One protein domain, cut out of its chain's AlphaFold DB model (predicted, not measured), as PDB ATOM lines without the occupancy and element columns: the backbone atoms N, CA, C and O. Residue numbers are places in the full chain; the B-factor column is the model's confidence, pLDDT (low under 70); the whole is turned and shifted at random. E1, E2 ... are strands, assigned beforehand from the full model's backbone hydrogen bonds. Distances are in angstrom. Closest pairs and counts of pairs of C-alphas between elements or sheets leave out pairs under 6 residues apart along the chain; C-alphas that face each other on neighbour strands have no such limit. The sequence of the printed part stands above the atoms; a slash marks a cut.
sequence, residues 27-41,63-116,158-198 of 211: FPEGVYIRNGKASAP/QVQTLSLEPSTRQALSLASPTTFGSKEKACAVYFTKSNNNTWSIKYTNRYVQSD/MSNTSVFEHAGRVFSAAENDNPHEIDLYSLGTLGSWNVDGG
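Overview. This is residues 27 to 41, 63 to 116 and 158 to 198 of the 211 residues of an uncharacterized protein of Triticum urartu (UniProt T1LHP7). A short four-strand sheet, E4 to E7, lies partly face to face with a longer twisted ribbon of three strands, E1 to E3, making a loose two-layer sandwich. The E2-E3 hairpin reaches well past the smaller sheet, and the long unnamed stretch 63 to 87 runs along one side. The printed part has 110 residues, with seven named strands, E1 to E7 in chain order, and no named helix; both sheets, in orders E4-E5-E6-E7 and E1-E2-E3, are antiparallel. The class is all strand, though under half of the residues, 46, are in named elements. The whole is compact, radius of gyration of the C-alphas 14.6 A, spanning 48 by 38 by 24 A.

Along the chain. E4 is residues 162 to 166, 13.0 A; E5 is 169 to 173, 12.9 A; E6 is 180 to 182; E7 is 189 to 192, ending at C-alpha (-61.759, -20.260, 33.068). E1, residues 30 to 38, 24.4 A, begins at C-alpha (-37.992, -22.581, 27.893). E2 is 88 to 98, 32.9 A, and E3 is 104 to 112, 26.9 A.

Arrangement. E4 to E7 form a strongly twisted meander, each strand the antiparallel neighbour of the one before. N 164 and O 171 are 2.9 A apart, N 172 and O 180 2.8 A, N 181 and O 191 2.8 A. The sheets' facing parts are 9.8 A centre to centre, their strands at 30 degrees. The closest C-alphas of E1 and E4 are Asn 35 and Ser 162, 6.0 A. E1 pairs with E2, N 32 to O 94 2.8 A; in the hairpin E2 and E3, N 95 to O 107 is 2.8 A. E1 and E7 are apart.

Size, cuts and confidence. The farthest C-alphas, Asn 101 and Gly 198, are 48.4 A apart. Residues 42 to 62 and 117 to 157 are not printed; the C-alphas across these cuts are 29.2 A and 9.3 A apart. No link printed whole is long. Mean pLDDT of the printed part is 70.8; residues 37 to 41, 63 to 88 and 158 are under 70.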
ATOM      1  N   PHE A  27     -28.029 -19.269  28.459       84.44
ATOM      2  CA  PHE A  27     -29.456 -19.010  28.317       84.44
ATOM      3  C   PHE A  27     -30.254 -20.309  28.540       84.44
ATOM      4  O   PHE A  27     -29.907 -21.341  27.959       84.44
ATOM      5  N   PRO A  28     -31.308 -20.299  29.374       84.56
ATOM      6  CA  PRO A  28     -32.066 -21.504  29.681       84.56
ATOM      7  C   PRO A  28     -33.024 -21.878  28.547       84.56
ATOM      8  O   PRO A  28     -33.626 -21.010  27.913       84.56
ATOM      9  N   GLU A  29     -33.242 -23.178  28.358       86.19
ATOM     10  CA  GLU A  29     -34.365 -23.664  27.556       86.19
ATOM     11  C   GLU A  29     -35.697 -23.303  28.219       86.19
ATOM     12  O   GLU A  29     -35.835 -23.284  29.452       86.19
ATOM     13  N   GLY A  30     -36.696 -23.004  27.392       86.06
ATOM     14  CA  GLY A  30     -37.992 -22.581  27.893       86.06
ATOM     15  C   GLY A  30     -38.857 -21.867  26.871       86.06
ATOM     16  O   GLY A  30     -38.563 -21.809  25.676       86.06
ATOM     17  N   VAL A  31     -39.952 -21.308  27.370       84.44
ATOM     18  CA  VAL A  31     -40.955 -20.595  26.586       84.44
ATOM     19  C   VAL A  31     -41.084 -19.176  27.117       84.44
ATOM     20  O   VAL A  31     -41.314 -18.938  28.299       84.44
ATOM     21  N   TYR A  32     -40.958 -18.198  26.235       84.25
ATOM     22  CA  TYR A  32     -41.294 -16.817  26.534       84.25
ATOM     23  C   TYR A  32     -42.715 -16.537  26.066       84.25
ATOM     24  O   TYR A  32     -42.984 -16.582  24.864       84.25
ATOM     25  N   ILE A  33     -43.618 -16.236  26.998       83.69
ATOM     26  CA  ILE A  33     -45.016 -15.928  26.694       83.69
ATOM     27  C   ILE A  33     -45.287 -14.473  27.030       83.69
ATOM     28  O   ILE A  33     -44.998 -14.001  28.126       83.69
ATOM     29  N   ARG A  34     -45.899 -13.770  26.083       83.25
ATOM     30  CA  ARG A  34     -46.453 -12.438  26.298       83.25
ATOM     31  C   ARG A  34     -47.904 -12.412  25.873       83.25
ATOM     32  O   ARG A  34     -48.296 -13.058  24.902       83.25
ATOM     33  N   ASN A  35     -48.680 -11.601  26.563       76.75
ATOM     34  CA  ASN A  35     -50.060 -11.348  26.216       76.75
ATOM     35  C   ASN A  35     -50.245  -9.872  25.892       76.75
ATOM     36  O   ASN A  35     -49.442  -9.025  26.290       76.75
ATOM     37  N   GLY A  36     -51.266  -9.578  25.107       70.19
ATOM     38  CA  GLY A  36     -51.585  -8.220  24.745       70.19
ATOM     39  C   GLY A  36     -52.853  -8.113  23.927       70.19
ATOM     40  O   GLY A  36     -53.494  -9.084  23.518       70.19
ATOM     41  N   LYS A  37     -53.207  -6.862  23.683       66.56
ATOM     42  CA  LYS A  37     -54.360  -6.484  22.885       66.56
ATOM     43  C   LYS A  37     -53.982  -6.515  21.405       66.56
ATOM     44  O   LYS A  37     -53.084  -5.799  20.976       66.56
ATOM     45  N   ALA A  38     -54.708  -7.294  20.617       56.59
ATOM     46  CA  ALA A  38     -54.738  -7.152  19.169       56.59
ATOM     47  C   ALA A  38     -56.015  -6.382  18.807       56.59
ATOM     48  O   ALA A  38     -57.125  -6.784  19.169       56.59
ATOM     49  N   SER A  39     -55.886  -5.240  18.135       48.44
ATOM     50  CA  SER A  39     -57.060  -4.567  17.574       48.44
ATOM     51  C   SER A  39     -57.701  -5.495  16.534       48.44
ATOM     52  O   SER A  39     -57.000  -6.208  15.824       48.44
ATOM     53  N   ALA A  40     -59.030  -5.565  16.466       42.62
ATOM     54  CA  ALA A  40     -59.686  -6.135  15.291       42.62
ATOM     55  C   ALA A  40     -59.709  -5.068  14.185       42.62
ATOM     56  O   ALA A  40     -59.724  -3.879  14.512       42.62
ATOM     57  N   PRO A  41     -59.719  -5.440  12.891       36.34
ATOM     58  CA  PRO A  41     -59.955  -4.462  11.843       36.34
ATOM     59  C   PRO A  41     -61.333  -3.849  12.078       36.34
ATOM     60  O   PRO A  41     -62.362  -4.526  12.028       36.34
ATOM     61  N   GLN A  63     -38.601  -5.674  30.054       21.58
ATOM     62  CA  GLN A  63     -38.108  -6.611  31.066       21.58
ATOM     63  C   GLN A  63     -38.413  -8.046  30.628       21.58
ATOM     64  O   GLN A  63     -39.534  -8.379  30.251       21.58
ATOM     65  N   VAL A  64     -37.352  -8.855  30.604       27.48
ATOM     66  CA  VAL A  64     -37.278 -10.210  30.048       27.48
ATOM     67  C   VAL A  64     -37.504 -11.216  31.173       27.48
ATOM     68  O   VAL A  64     -36.780 -11.182  32.164       27.48
ATOM     69  N   GLN A  65     -38.456 -12.138  31.018       31.06
ATOM     70  CA  GLN A  65     -38.557 -13.302  31.902       31.06
ATOM     71  C   GLN A  65     -39.041 -14.521  31.100       31.06
ATOM     72  O   GLN A  65     -40.163 -14.557  30.604       31.06
ATOM     73  N   THR A  66     -38.147 -15.488  30.889       33.16
ATOM     74  CA  THR A  66     -38.394 -16.770  30.206       33.16
ATOM     75  C   THR A  66     -39.043 -17.747  31.176       33.16
ATOM     76  O   THR A  66     -38.458 -17.961  32.222       33.16
ATOM     77  N   LEU A  67     -40.175 -18.387  30.869       45.00
ATOM     78  CA  LEU A  67     -40.672 -19.524  31.662       45.00
ATOM     79  C   LEU A  67     -39.804 -20.745  31.312       45.00
ATOM     80  O   LEU A  67     -39.658 -21.061  30.135       45.00
ATOM     81  N   SER A  68     -39.156 -21.388  32.285       35.19
ATOM     82  CA  SER A  68     -38.386 -22.616  32.023       35.19
ATOM     83  C   SER A  68     -39.306 -23.822  32.084       35.19
ATOM     84  O   SER A  68     -40.334 -23.788  32.746       35.19
ATOM     85  N   LEU A  69     -38.921 -24.881  31.375       39.72
ATOM     86  CA  LEU A  69     -39.584 -26.184  31.403       39.72
ATOM     87  C   LEU A  69     -39.435 -26.914  32.759       39.72
ATOM     88  O   LEU A  69     -40.034 -27.968  32.937       39.72
ATOM     89  N   GLU A  70     -38.676 -26.355  33.709       31.61
ATOM     90  CA  GLU A  70     -38.520 -26.863  35.077       31.61
ATOM     91  C   GLU A  70     -39.442 -26.120  36.071       31.61
ATOM     92  O   GLU A  70     -39.492 -24.887  36.038       31.61
ATOM     93  N   PRO A  71     -40.105 -26.817  37.019       31.53
ATOM     94  CA  PRO A  71     -41.171 -26.276  37.880       31.53
ATOM     95  C   PRO A  71     -40.703 -25.307  38.985       31.53
ATOM     96  O   PRO A  71     -41.401 -25.106  39.980       31.53
ATOM     97  N   SER A  72     -39.528 -24.688  38.846       26.95
ATOM     98  CA  SER A  72     -39.004 -23.725  39.818       26.95
ATOM     99  C   SER A  72     -39.014 -22.292  39.271       26.95
ATOM    100  O   SER A  72     -38.107 -21.818  38.588       26.95
ATOM    101  N   THR A  73     -40.084 -21.597  39.662       35.00
ATOM    102  CA  THR A  73     -40.099 -20.171  40.020       35.00
ATOM    103  C   THR A  73     -39.858 -19.171  38.899       35.00
ATOM    104  O   THR A  73     -38.734 -18.696  38.762       35.00
ATOM    105  N   ARG A  74     -40.891 -18.719  38.163       39.66
ATOM    106  CA  ARG A  74     -40.740 -17.566  37.244       39.66
ATOM    107  C   ARG A  74     -41.981 -16.665  37.179       39.66
ATOM    108  O   ARG A  74     -43.098 -17.130  36.990       39.66
ATOM    109  N   GLN A  75     -41.768 -15.360  37.377       35.22
ATOM    110  CA  GLN A  75     -42.783 -14.309  37.221       35.22
ATOM    111  C   GLN A  75     -42.847 -13.854  35.752       35.22
ATOM    112  O   GLN A  75     -41.939 -14.127  34.972       35.22
ATOM    113  N   ALA A  76     -43.910 -13.153  35.368       33.19
ATOM    114  CA  ALA A  76     -43.925 -12.349  34.154       33.19
ATOM    115  C   ALA A  76     -44.541 -10.988  34.489       33.19
ATOM    116  O   ALA A  76     -45.677 -10.897  34.957       33.19
ATOM    117  N   LEU A  77     -43.772  -9.918  34.278       26.14
ATOM    118  CA  LEU A  77     -44.264  -8.548  34.380       26.14
ATOM    119  C   LEU A  77     -44.908  -8.171  33.038       26.14
ATOM    120  O   LEU A  77     -44.265  -8.254  31.994       26.14
ATOM    121  N   SER A  78     -46.175  -7.760  33.051       34.03
ATOM    122  CA  SER A  78     -46.891  -7.307  31.854       34.03
ATOM    123  C   SER A  78     -47.567  -5.965  32.130       34.03
ATOM    124  O   SER A  78     -48.046  -5.727  33.236       34.03
ATOM    125  N   LEU A  79     -47.540  -5.063  31.147       25.91
ATOM    126  CA  LEU A  79     -48.102  -3.713  31.230       25.91
ATOM    127  C   LEU A  79     -49.497  -3.690  30.588       25.91
ATOM    128  O   LEU A  79     -49.660  -4.082  29.431       25.91
ATOM    129  N   ALA A  80     -50.495  -3.189  31.323       28.28
ATOM    130  CA  ALA A  80     -51.868  -3.042  30.843       28.28
ATOM    131  C   ALA A  80     -51.980  -1.988  29.718       28.28
ATOM    132  O   ALA A  80     -51.321  -0.951  29.753       28.28
ATOM    133  N   SER A  81     -52.841  -2.239  28.724       33.53
ATOM    134  CA  SER A  81     -53.154  -1.309  27.621       33.53
ATOM    135  C   SER A  81     -54.642  -0.918  27.633       33.53
ATOM    136  O   SER A  81     -55.472  -1.762  27.975       33.53
ATOM    137  N   PRO A  82     -55.015   0.310  27.215       34.97
ATOM    138  CA  PRO A  82     -56.390   0.810  27.303       34.97
ATOM    139  C   PRO A  82     -57.428   0.028  26.468       34.97
ATOM    140  O   PRO A  82     -57.147  -0.564  25.414       34.97
ATOM    141  N   THR A  83     -58.675   0.030  26.942       42.19
ATOM    142  CA  THR A  83     -59.791  -0.783  26.426       42.19
ATOM    143  C   THR A  83     -60.478  -0.160  25.201       42.19
ATOM    144  O   THR A  83     -61.569   0.376  25.281       42.19
ATOM    145  N   THR A  84     -59.883  -0.269  24.012       43.66
ATOM    146  CA  THR A  84     -60.566   0.002  22.726       43.66
ATOM    147  C   THR A  84     -61.653  -1.032  22.385       43.66
ATOM    148  O   THR A  84     -61.417  -2.236  22.523       43.66
ATOM    149  N   PHE A  85     -62.793  -0.557  21.867       39.16
ATOM    150  CA  PHE A  85     -63.911  -1.342  21.321       39.16
ATOM    151  C   PHE A  85     -63.453  -2.370  20.270       39.16
ATOM    152  O   PHE A  85     -62.638  -2.068  19.401       39.16
ATOM    153  N   GLY A  86     -63.967  -3.603  20.353       49.03
ATOM    154  CA  GLY A  86     -63.683  -4.672  19.386       49.03
ATOM    155  C   GLY A  86     -62.304  -5.331  19.499       49.03
ATOM    156  O   GLY A  86     -61.968  -6.175  18.669       49.03
ATOM    157  N   SER A  87     -61.494  -4.995  20.504       56.38
ATOM    158  CA  SER A  87     -60.196  -5.646  20.675       56.38
ATOM    159  C   SER A  87     -60.309  -7.120  21.014       56.38
ATOM    160  O   SER A  87     -61.210  -7.520  21.754       56.38
ATOM    161  N   LYS A  88     -59.354  -7.893  20.513       68.56
ATOM    162  CA  LYS A  88     -59.201  -9.320  20.757       68.56
ATOM    163  C   LYS A  88     -57.937  -9.560  21.577       68.56
ATOM    164  O   LYS A  88     -56.936  -8.860  21.420       68.56
ATOM    165  N   GLU A  89     -57.991 -10.536  22.457       75.31
ATOM    166  CA  GLU A  89     -56.913 -10.910  23.360       75.31
ATOM    167  C   GLU A  89     -55.993 -11.910  22.668       75.31
ATOM    168  O   GLU A  89     -56.471 -12.947  22.210       75.31
ATOM    169  N   LYS A  90     -54.690 -11.624  22.569       79.19
ATOM    170  CA  LYS A  90     -53.750 -12.502  21.867       79.19
ATOM    171  C   LYS A  90     -52.546 -12.857  22.727       79.19
ATOM    172  O   LYS A  90     -51.742 -11.992  23.073       79.19
ATOM    173  N   ALA A  91     -52.369 -14.156  22.944       82.19
ATOM    174  CA  ALA A  91     -51.155 -14.720  23.503       82.19
ATOM    175  C   ALA A  91     -50.134 -14.973  22.385       82.19
ATOM    176  O   ALA A  91     -50.467 -15.468  21.305       82.19
ATOM    177  N   CYS A  92     -48.881 -14.617  22.639       85.31
ATOM    178  CA  CYS A  92     -47.738 -14.877  21.773       85.31
ATOM    179  C   CYS A  92     -46.711 -15.688  22.565       85.31
ATOM    180  O   CYS A  92     -46.358 -15.272  23.668       85.31
ATOM    181  N   ALA A  93     -46.189 -16.769  21.990       84.88
ATOM    182  CA  ALA A  93     -45.145 -17.576  22.614       84.88
ATOM    183  C   ALA A  93     -43.947 -17.779  21.687       84.88
ATOM    184  O   ALA A  93     -44.110 -18.011  20.488       84.88
ATOM    185  N   VAL A  94     -42.751 -17.695  22.266       87.25
ATOM    186  CA  VAL A  94     -41.473 -18.016  21.629       87.25
ATOM    187  C   VAL A  94     -40.833 -19.164  22.399       87.25
ATOM    188  O   VAL A  94     -40.618 -19.055  23.602       87.25
ATOM    189  N   TYR A  95     -40.536 -20.257  21.712       85.81
ATOM    190  CA  TYR A  95     -39.957 -21.473  22.268       85.81
ATOM    191  C   TYR A  95     -38.473 -21.492  21.950       85.81
ATOM    192  O   TYR A  95     -38.097 -21.336  20.788       85.81
ATOM    193  N   PHE A  96     -37.657 -21.712  22.971       88.81
ATOM    194  CA  PHE A  96     -36.214 -21.853  22.864       88.81
ATOM    195  C   PHE A  96     -35.846 -23.286  23.214       88.81
ATOM    196  O   PHE A  96     -36.041 -23.726  24.348       88.81
ATOM    197  N   THR A  97     -35.322 -24.004  22.227       88.06
ATOM    198  CA  THR A  97     -34.853 -25.383  22.380       88.06
ATOM    199  C   THR A  97     -33.414 -25.473  21.908       88.06
ATOM    200  O   THR A  97     -33.053 -24.872  20.895       88.06
ATOM    201  N   LYS A  98     -32.578 -26.192  22.643       87.00
ATOM    202  CA  LYS A  98     -31.165 -26.384  22.352       87.00
ATOM    203  C   LYS A  98     -30.970 -27.826  21.913       87.00
ATOM    204  O   LYS A  98     -31.252 -28.773  22.636       87.00
ATOM    205  N   SER A  99     -30.502 -28.006  20.687       82.94
ATOM    206  CA  SER A  99     -30.163 -29.331  20.182       82.94
ATOM    207  C   SER A  99     -28.861 -29.833  20.817       82.94
ATOM    208  O   SER A  99     -28.026 -29.048  21.272       82.94
ATOM    209  N   ASN A 100     -28.647 -31.152  20.787       80.06
ATOM    210  CA  ASN A 100     -27.450 -31.820  21.317       80.06
ATOM    211  C   ASN A 100     -26.134 -31.286  20.720       80.06
ATOM    212  O   ASN A 100     -25.072 -31.432  21.315       80.06
ATOM    213  N   ASN A 101     -26.196 -30.667  19.542       81.06
ATOM    214  CA  ASN A 101     -25.068 -30.017  18.877       81.06
ATOM    215  C   ASN A 101     -24.862 -28.549  19.315       81.06
ATOM    216  O   ASN A 101     -24.212 -27.793  18.596       81.06
ATOM    217  N   ASN A 102     -25.444 -28.122  20.443       77.94
ATOM    218  CA  ASN A 102     -25.448 -26.741  20.943       77.94
ATOM    219  C   ASN A 102     -26.074 -25.703  19.991       77.94
ATOM    220  O   ASN A 102     -25.872 -24.505  20.175       77.94
ATOM    221  N   THR A 103     -26.855 -26.134  18.997       83.75
ATOM    222  CA  THR A 103     -27.575 -25.219  18.100       83.75
ATOM    223  C   THR A 103     -28.955 -24.899  18.665       83.75
ATOM    224  O   THR A 103     -29.703 -25.804  19.036       83.75
ATOM    225  N   TRP A 104     -29.305 -23.615  18.708       86.81
ATOM    226  CA  TRP A 104     -30.626 -23.152  19.125       86.81
ATOM    227  C   TRP A 104     -31.653 -23.308  17.994       86.81
ATOM    228  O   TRP A 104     -31.423 -22.840  16.883       86.81
ATOM    229  N   SER A 105     -32.800 -23.923  18.285       88.81
ATOM    230  CA  SER A 105     -34.011 -23.861  17.459       88.81
ATOM    231  C   SER A 105     -35.041 -22.995  18.175       88.81
ATOM    232  O   SER A 105     -35.416 -23.260  19.326       88.81
ATOM    233  N   ILE A 106     -35.462 -21.935  17.485       89.69
ATOM    234  CA  ILE A 106     -36.422 -20.955  17.981       89.69
ATOM    235  C   ILE A 106     -37.702 -21.100  17.184       89.69
ATOM    236  O   ILE A 106     -37.696 -21.058  15.952       89.69
ATOM    237  N   LYS A 107     -38.823 -21.222  17.883       89.12
ATOM    238  CA  LYS A 107     -40.132 -21.313  17.244       89.12
ATOM    239  C   LYS A 107     -41.084 -20.286  17.820       89.12
ATOM    240  O   LYS A 107     -40.998 -19.942  18.992       89.12
ATOM    241  N   TYR A 108     -42.008 -19.802  17.007       86.56
ATOM    242  CA  TYR A 108     -42.972 -18.782  17.385       86.56
ATOM    243  C   TYR A 108     -44.388 -19.191  17.005       86.56
ATOM    244  O   TYR A 108     -44.639 -19.706  15.914       86.56
ATOM    245  N   THR A 109     -45.333 -18.918  17.896       86.06
ATOM    246  CA  THR A 109     -46.764 -19.015  17.609       86.06
ATOM    247  C   THR A 109     -47.522 -17.896  18.310       86.06
ATOM    248  O   THR A 109     -47.053 -17.290  19.280       86.06
ATOM    249  N   ASN A 110     -48.703 -17.583  17.790       85.19
ATOM    250  CA  ASN A 110     -49.646 -16.714  18.461       85.19
ATOM    251  C   ASN A 110     -51.073 -17.247  18.289       85.19
ATOM    252  O   ASN A 110     -51.412 -17.863  17.278       85.19
ATOM    253  N   ARG A 111     -51.914 -17.010  19.292       84.06
ATOM    254  CA  ARG A 111     -53.308 -17.454  19.285       84.06
ATOM    255  C   ARG A 111     -54.187 -16.505  20.089       84.06
ATOM    256  O   ARG A 111     -53.735 -15.915  21.074       84.06
ATOM    257  N   TYR A 112     -55.437 -16.341  19.665       82.75
ATOM    258  CA  TYR A 112     -56.438 -15.609  20.424       82.75
ATOM    259  C   TYR A 112     -56.910 -16.432  21.620       82.75
ATOM    260  O   TYR A 112     -57.281 -17.605  21.482       82.75
ATOM    261  N   VAL A 113     -56.959 -15.788  22.784       81.69
ATOM    262  CA  VAL A 113     -57.514 -16.388  23.998       81.69
ATOM    263  C   VAL A 113     -59.031 -16.502  23.827       81.69
ATOM    264  O   VAL A 113     -59.719 -15.518  23.562       81.69
ATOM    265  N   GLN A 114     -59.569 -17.716  23.941       81.75
ATOM    266  CA  GLN A 114     -60.988 -17.999  23.714       81.75
ATOM    267  C   GLN A 114     -61.817 -17.709  24.974       81.75
ATOM    268  O   GLN A 114     -62.360 -18.629  25.586       81.75
ATOM    269  N   SER A 115     -61.932 -16.434  25.356       80.44
ATOM    270  CA  SER A 115     -62.831 -16.022  26.443       80.44
ATOM    271  C   SER A 115     -64.301 -16.268  26.082       80.44
ATOM    272  O   SER A 115     -64.667 -16.343  24.903       80.44
ATOM    273  N   ASP A 116     -65.175 -16.360  27.088       80.19
ATOM    274  CA  ASP A 116     -66.616 -16.564  26.876       80.19
ATOM    275  C   ASP A 116     -67.204 -15.541  25.896       80.19
ATOM    276  O   ASP A 116     -67.910 -15.891  24.949       80.19
ATOM    277  N   MET A 158     -62.107  -9.916  29.474       69.69
ATOM    278  CA  MET A 158     -60.764  -9.693  28.958       69.69
ATOM    279  C   MET A 158     -59.800 -10.709  29.561       69.69
ATOM    280  O   MET A 158     -60.022 -11.285  30.619       69.69
ATOM    281  N   SER A 159     -58.703 -10.933  28.859       70.62
ATOM    282  CA  SER A 159     -57.598 -11.780  29.290       70.62
ATOM    283  C   SER A 159     -56.355 -11.306  28.547       70.62
ATOM    284  O   SER A 159     -55.790 -12.036  27.745       70.62
ATOM    285  N   ASN A 160     -56.021 -10.021  28.690       74.38
ATOM    286  CA  ASN A 160     -54.961  -9.332  27.943       74.38
ATOM    287  C   ASN A 160     -53.928  -8.639  28.843       74.38
ATOM    288  O   ASN A 160     -53.031  -7.984  28.313       74.38
ATOM    289  N   THR A 161     -54.072  -8.723  30.168       73.50
ATOM    290  CA  THR A 161     -53.287  -7.910  31.104       73.50
ATOM    291  C   THR A 161     -52.002  -8.597  31.527       73.50
ATOM    292  O   THR A 161     -50.992  -7.923  31.675       73.50
ATOM    293  N   SER A 162     -52.015  -9.912  31.739       82.00
ATOM    294  CA  SER A 162     -50.816 -10.653  32.134       82.00
ATOM    295  C   SER A 162     -50.920 -12.144  31.830       82.00
ATOM    296  O   SER A 162     -51.979 -12.653  31.450       82.00
ATOM    297  N   VAL A 163     -49.791 -12.834  31.992       84.69
ATOM    298  CA  VAL A 163     -49.692 -14.295  32.008       84.69
ATOM    299  C   VAL A 163     -48.897 -14.682  33.244       84.69
ATOM    300  O   VAL A 163     -47.930 -14.005  33.574       84.69
ATOM    301  N   PHE A 164     -49.283 -15.748  33.932       85.69
ATOM    302  CA  PHE A 164     -48.523 -16.280  35.057       85.69
ATOM    303  C   PHE A 164     -48.593 -17.804  35.092       85.69
ATOM    304  O   PHE A 164     -49.530 -18.409  34.573       85.69
ATOM    305  N   GLU A 165     -47.602 -18.417  35.728       85.75
ATOM    306  CA  GLU A 165     -47.585 -19.848  36.001       85.75
ATOM    307  C   GLU A 165     -47.979 -20.105  37.459       85.75
ATOM    308  O   GLU A 165     -47.535 -19.408  38.375       85.75
ATOM    309  N   HIS A 166     -48.824 -21.104  37.684       84.81
ATOM    310  CA  HIS A 166     -49.158 -21.588  39.015       84.81
ATOM    311  C   HIS A 166     -49.457 -23.089  38.968       84.81
ATOM    312  O   HIS A 166     -50.212 -23.546  38.115       84.81
ATOM    313  N   ALA A 167     -48.876 -23.858  39.894       84.88
ATOM    314  CA  ALA A 167     -49.068 -25.308  39.987       84.88
ATOM    315  C   ALA A 167     -48.795 -26.065  38.662       84.88
ATOM    316  O   ALA A 167     -49.547 -26.967  38.296       84.88
ATOM    317  N   GLY A 168     -47.747 -25.669  37.923       82.62
ATOM    318  CA  GLY A 168     -47.371 -26.270  36.632       82.62
ATOM    319  C   GLY A 168     -48.333 -25.966  35.479       82.62
ATOM    320  O   GLY A 168     -48.265 -26.600  34.428       82.62
ATOM    321  N   ARG A 169     -49.260 -25.022  35.674       86.00
ATOM    322  CA  ARG A 169     -50.257 -24.588  34.690       86.00
ATOM    323  C   ARG A 169     -50.042 -23.118  34.373       86.00
ATOM    324  O   ARG A 169     -49.619 -22.348  35.236       86.00
ATOM    325  N   VAL A 170     -50.364 -22.717  33.148       87.62
ATOM    326  CA  VAL A 170     -50.210 -21.331  32.697       87.62
ATOM    327  C   VAL A 170     -51.565 -20.673  32.543       87.62
ATOM    328  O   VAL A 170     -52.482 -21.222  31.937       87.62
ATOM    329  N   PHE A 171     -51.677 -19.464  33.078       86.62
ATOM    330  CA  PHE A 171     -52.908 -18.697  33.110       86.62
ATOM    331  C   PHE A 171     -52.706 -17.330  32.481       86.62
ATOM    332  O   PHE A 171     -51.710 -16.658  32.722       86.62
ATOM    333  N   SER A 172     -53.693 -16.897  31.712       86.25
ATOM    334  CA  SER A 172     -53.826 -15.542  31.204       86.25
ATOM    335  C   SER A 172     -54.887 -14.804  32.004       86.25
ATOM    336  O   SER A 172     -56.011 -15.289  32.149       86.25
ATOM    337  N   ALA A 173     -54.557 -13.627  32.522       83.38
ATOM    338  CA  ALA A 173     -55.430 -12.885  33.422       83.38
ATOM    339  C   ALA A 173     -55.738 -11.471  32.931       83.38
ATOM    340  O   ALA A 173     -54.978 -10.854  32.176       83.38
ATOM    341  N   ALA A 174     -56.880 -10.970  33.392       82.00
ATOM    342  CA  ALA A 174     -57.258  -9.569  33.340       82.00
ATOM    343  C   ALA A 174     -57.979  -9.183  34.630       82.00
ATOM    344  O   ALA A 174     -58.513 -10.036  35.332       82.00
ATOM    345  N   GLU A 175     -58.012  -7.887  34.919       78.75
ATOM    346  CA  GLU A 175     -58.548  -7.354  36.178       78.75
ATOM    347  C   GLU A 175     -60.056  -7.567  36.358       78.75
ATOM    348  O   GLU A 175     -60.568  -7.518  37.475       78.75
ATOM    349  N   ASN A 176     -60.784  -7.775  35.261       77.62
ATOM    350  CA  ASN A 176     -62.240  -7.851  35.254       77.62
ATOM    351  C   ASN A 176     -62.781  -9.277  35.080       77.62
ATOM    352  O   ASN A 176     -63.987  -9.439  34.891       77.62
ATOM    353  N   ASP A 177     -61.912 -10.290  35.116       82.19
ATOM    354  CA  ASP A 177     -62.287 -11.671  34.841       82.19
ATOM    355  C   ASP A 177     -61.483 -12.684  35.665       82.19
ATOM    356  O   ASP A 177     -60.465 -12.376  36.287       82.19
ATOM    357  N   ASN A 178     -61.950 -13.926  35.657       86.62
ATOM    358  CA  ASN A 178     -61.188 -15.057  36.150       86.62
ATOM    359  C   ASN A 178     -60.040 -15.398  35.178       86.62
ATOM    360  O   ASN A 178     -60.211 -15.295  33.954       86.62
ATOM    361  N   PRO A 179     -58.882 -15.858  35.682       87.50
ATOM    362  CA  PRO A 179     -57.783 -16.289  34.835       87.50
ATOM    363  C   PRO A 179     -58.221 -17.428  33.915       87.50
ATOM    364  O   PRO A 179     -58.969 -18.319  34.312       87.50
ATOM    365  N   HIS A 180     -57.757 -17.393  32.674       88.62
ATOM    366  CA  HIS A 180     -57.998 -18.424  31.677       88.62
ATOM    367  C   HIS A 180     -56.764 -19.293  31.557       88.62
ATOM    368  O   HIS A 180     -55.678 -18.790  31.285       88.62
ATOM    369  N   GLU A 181     -56.924 -20.594  31.732       89.50
ATOM    370  CA  GLU A 181     -55.833 -21.529  31.527       89.50
ATOM    371  C   GLU A 181     -55.512 -21.666  30.035       89.50
ATOM    372  O   GLU A 181     -56.409 -21.788  29.190       89.50
ATOM    373  N   ILE A 182     -54.220 -21.649  29.725       87.94
ATOM    374  CA  ILE A 182     -53.678 -21.787  28.380       87.94
ATOM    375  C   ILE A 182     -52.760 -23.006  28.341       87.94
ATOM    376  O   ILE A 182     -51.869 -23.160  29.173       87.94
ATOM    377  N   ASP A 183     -52.955 -23.845  27.327       85.94
ATOM    378  CA  ASP A 183     -52.048 -24.940  27.015       85.94
ATOM    379  C   ASP A 183     -50.724 -24.408  26.450       85.94
ATOM    380  O   ASP A 183     -50.702 -23.659  25.471       85.94
ATOM    381  N   LEU A 184     -49.607 -24.826  27.043       81.69
ATOM    382  CA  LEU A 184     -48.273 -24.343  26.691       81.69
ATOM    383  C   LEU A 184     -47.836 -24.723  25.274       81.69
ATOM    384  O   LEU A 184     -47.056 -23.991  24.669       81.69
ATOM    385  N   TYR A 185     -48.310 -25.844  24.734       78.94
ATOM    386  CA  TYR A 185     -47.852 -26.350  23.437       78.94
ATOM    387  C   TYR A 185     -48.668 -25.795  22.275       78.94
ATOM    388  O   TYR A 185     -48.116 -25.426  21.239       78.94
ATOM    389  N   SER A 186     -49.984 -25.727  22.444       78.25
ATOM    390  CA  SER A 186     -50.901 -25.261  21.410       78.25
ATOM    391  C   SER A 186     -51.308 -23.797  21.566       78.25
ATOM    392  O   SER A 186     -51.904 -23.251  20.643       78.25
ATOM    393  N   LEU A 187     -51.052 -23.153  22.711       81.81
ATOM    394  CA  LEU A 187     -51.680 -21.884  23.115       81.81
ATOM    395  C   LEU A 187     -53.217 -21.927  23.117       81.81
ATOM    396  O   LEU A 187     -53.881 -20.891  23.062       81.81
ATOM    397  N   GLY A 188     -53.812 -23.122  23.143       84.06
ATOM    398  CA  GLY A 188     -55.255 -23.300  23.250       84.06
ATOM    399  C   GLY A 188     -55.766 -22.887  24.627       84.06
ATOM    400  O   GLY A 188     -55.145 -23.180  25.641       84.06
ATOM    401  N   THR A 189     -56.916 -22.221  24.675       85.94
ATOM    402  CA  THR A 189     -57.590 -21.916  25.944       85.94
ATOM    403  C   THR A 189     -58.327 -23.153  26.443       85.94
ATOM    404  O   THR A 189     -59.223 -23.645  25.756       85.94
ATOM    405  N   LEU A 190     -57.960 -23.637  27.628       86.00
ATOM    406  CA  LEU A 190     -58.564 -24.818  28.250       86.00
ATOM    407  C   LEU A 190     -59.860 -24.463  28.989       86.00
ATOM    408  O   LEU A 190     -60.841 -25.200  28.915       86.00
ATOM    409  N   GLY A 191     -59.902 -23.297  29.634       85.50
ATOM    410  CA  GLY A 191     -61.102 -22.798  30.300       85.50
ATOM    411  C   GLY A 191     -60.810 -21.703  31.319       85.50
ATOM    412  O   GLY A 191     -59.658 -21.338  31.546       85.50
ATOM    413  N   SER A 192     -61.869 -21.174  31.929       86.38
ATOM    414  CA  SER A 192     -61.759 -20.260  33.068       86.38
ATOM    415  C   SER A 192     -61.422 -21.042  34.342       86.38
ATOM    416  O   SER A 192     -62.015 -22.088  34.606       86.38
ATOM    417  N   TRP A 193     -60.477 -20.536  35.132       86.50
ATOM    418  CA  TRP A 193     -60.026 -21.133  36.384       86.50
ATOM    419  C   TRP A 193     -60.570 -20.369  37.595       86.50
ATOM    420  O   TRP A 193     -60.527 -19.141  37.644       86.50
ATOM    421  N   ASN A 194     -61.101 -21.102  38.578       84.88
ATOM    422  CA  ASN A 194     -61.882 -20.531  39.679       84.88
ATOM    423  C   ASN A 194     -61.697 -21.253  41.033       84.88
ATOM    424  O   ASN A 194     -62.644 -21.336  41.818       84.88
ATOM    425  N   VAL A 195     -60.489 -21.767  41.312       84.06
ATOM    426  CA  VAL A 195     -60.125 -22.460  42.572       84.06
ATOM    427  C   VAL A 195     -61.159 -23.533  42.948       84.06
ATOM    428  O   VAL A 195     -61.854 -23.427  43.957       84.06
ATOM    429  N   ASP A 196     -61.332 -24.519  42.065       82.62
ATOM    430  CA  ASP A 196     -62.293 -25.626  42.208       82.62
ATOM    431  C   ASP A 196     -63.745 -25.173  42.462       82.62
ATOM    432  O   ASP A 196     -64.525 -25.820  43.160       82.62
ATOM    433  N   GLY A 197     -64.125 -24.023  41.897       81.44
ATOM    434  CA  GLY A 197     -65.445 -23.414  42.071       81.44
ATOM    435  C   GLY A 197     -65.630 -22.635  43.376       81.44
ATOM    436  O   GLY A 197     -66.681 -22.017  43.566       81.44
ATOM    437  N   GLY A 198     -64.624 -22.625  44.254       84.75
ATOM    438  CA  GLY A 198     -64.634 -21.888  45.515       84.75
ATOM    439  C   GLY A 198     -64.530 -20.372  45.338       84.75
ATOM    440  O   GLY A 198     -64.976 -19.626  46.211       84.75
TER     441      GLY A 198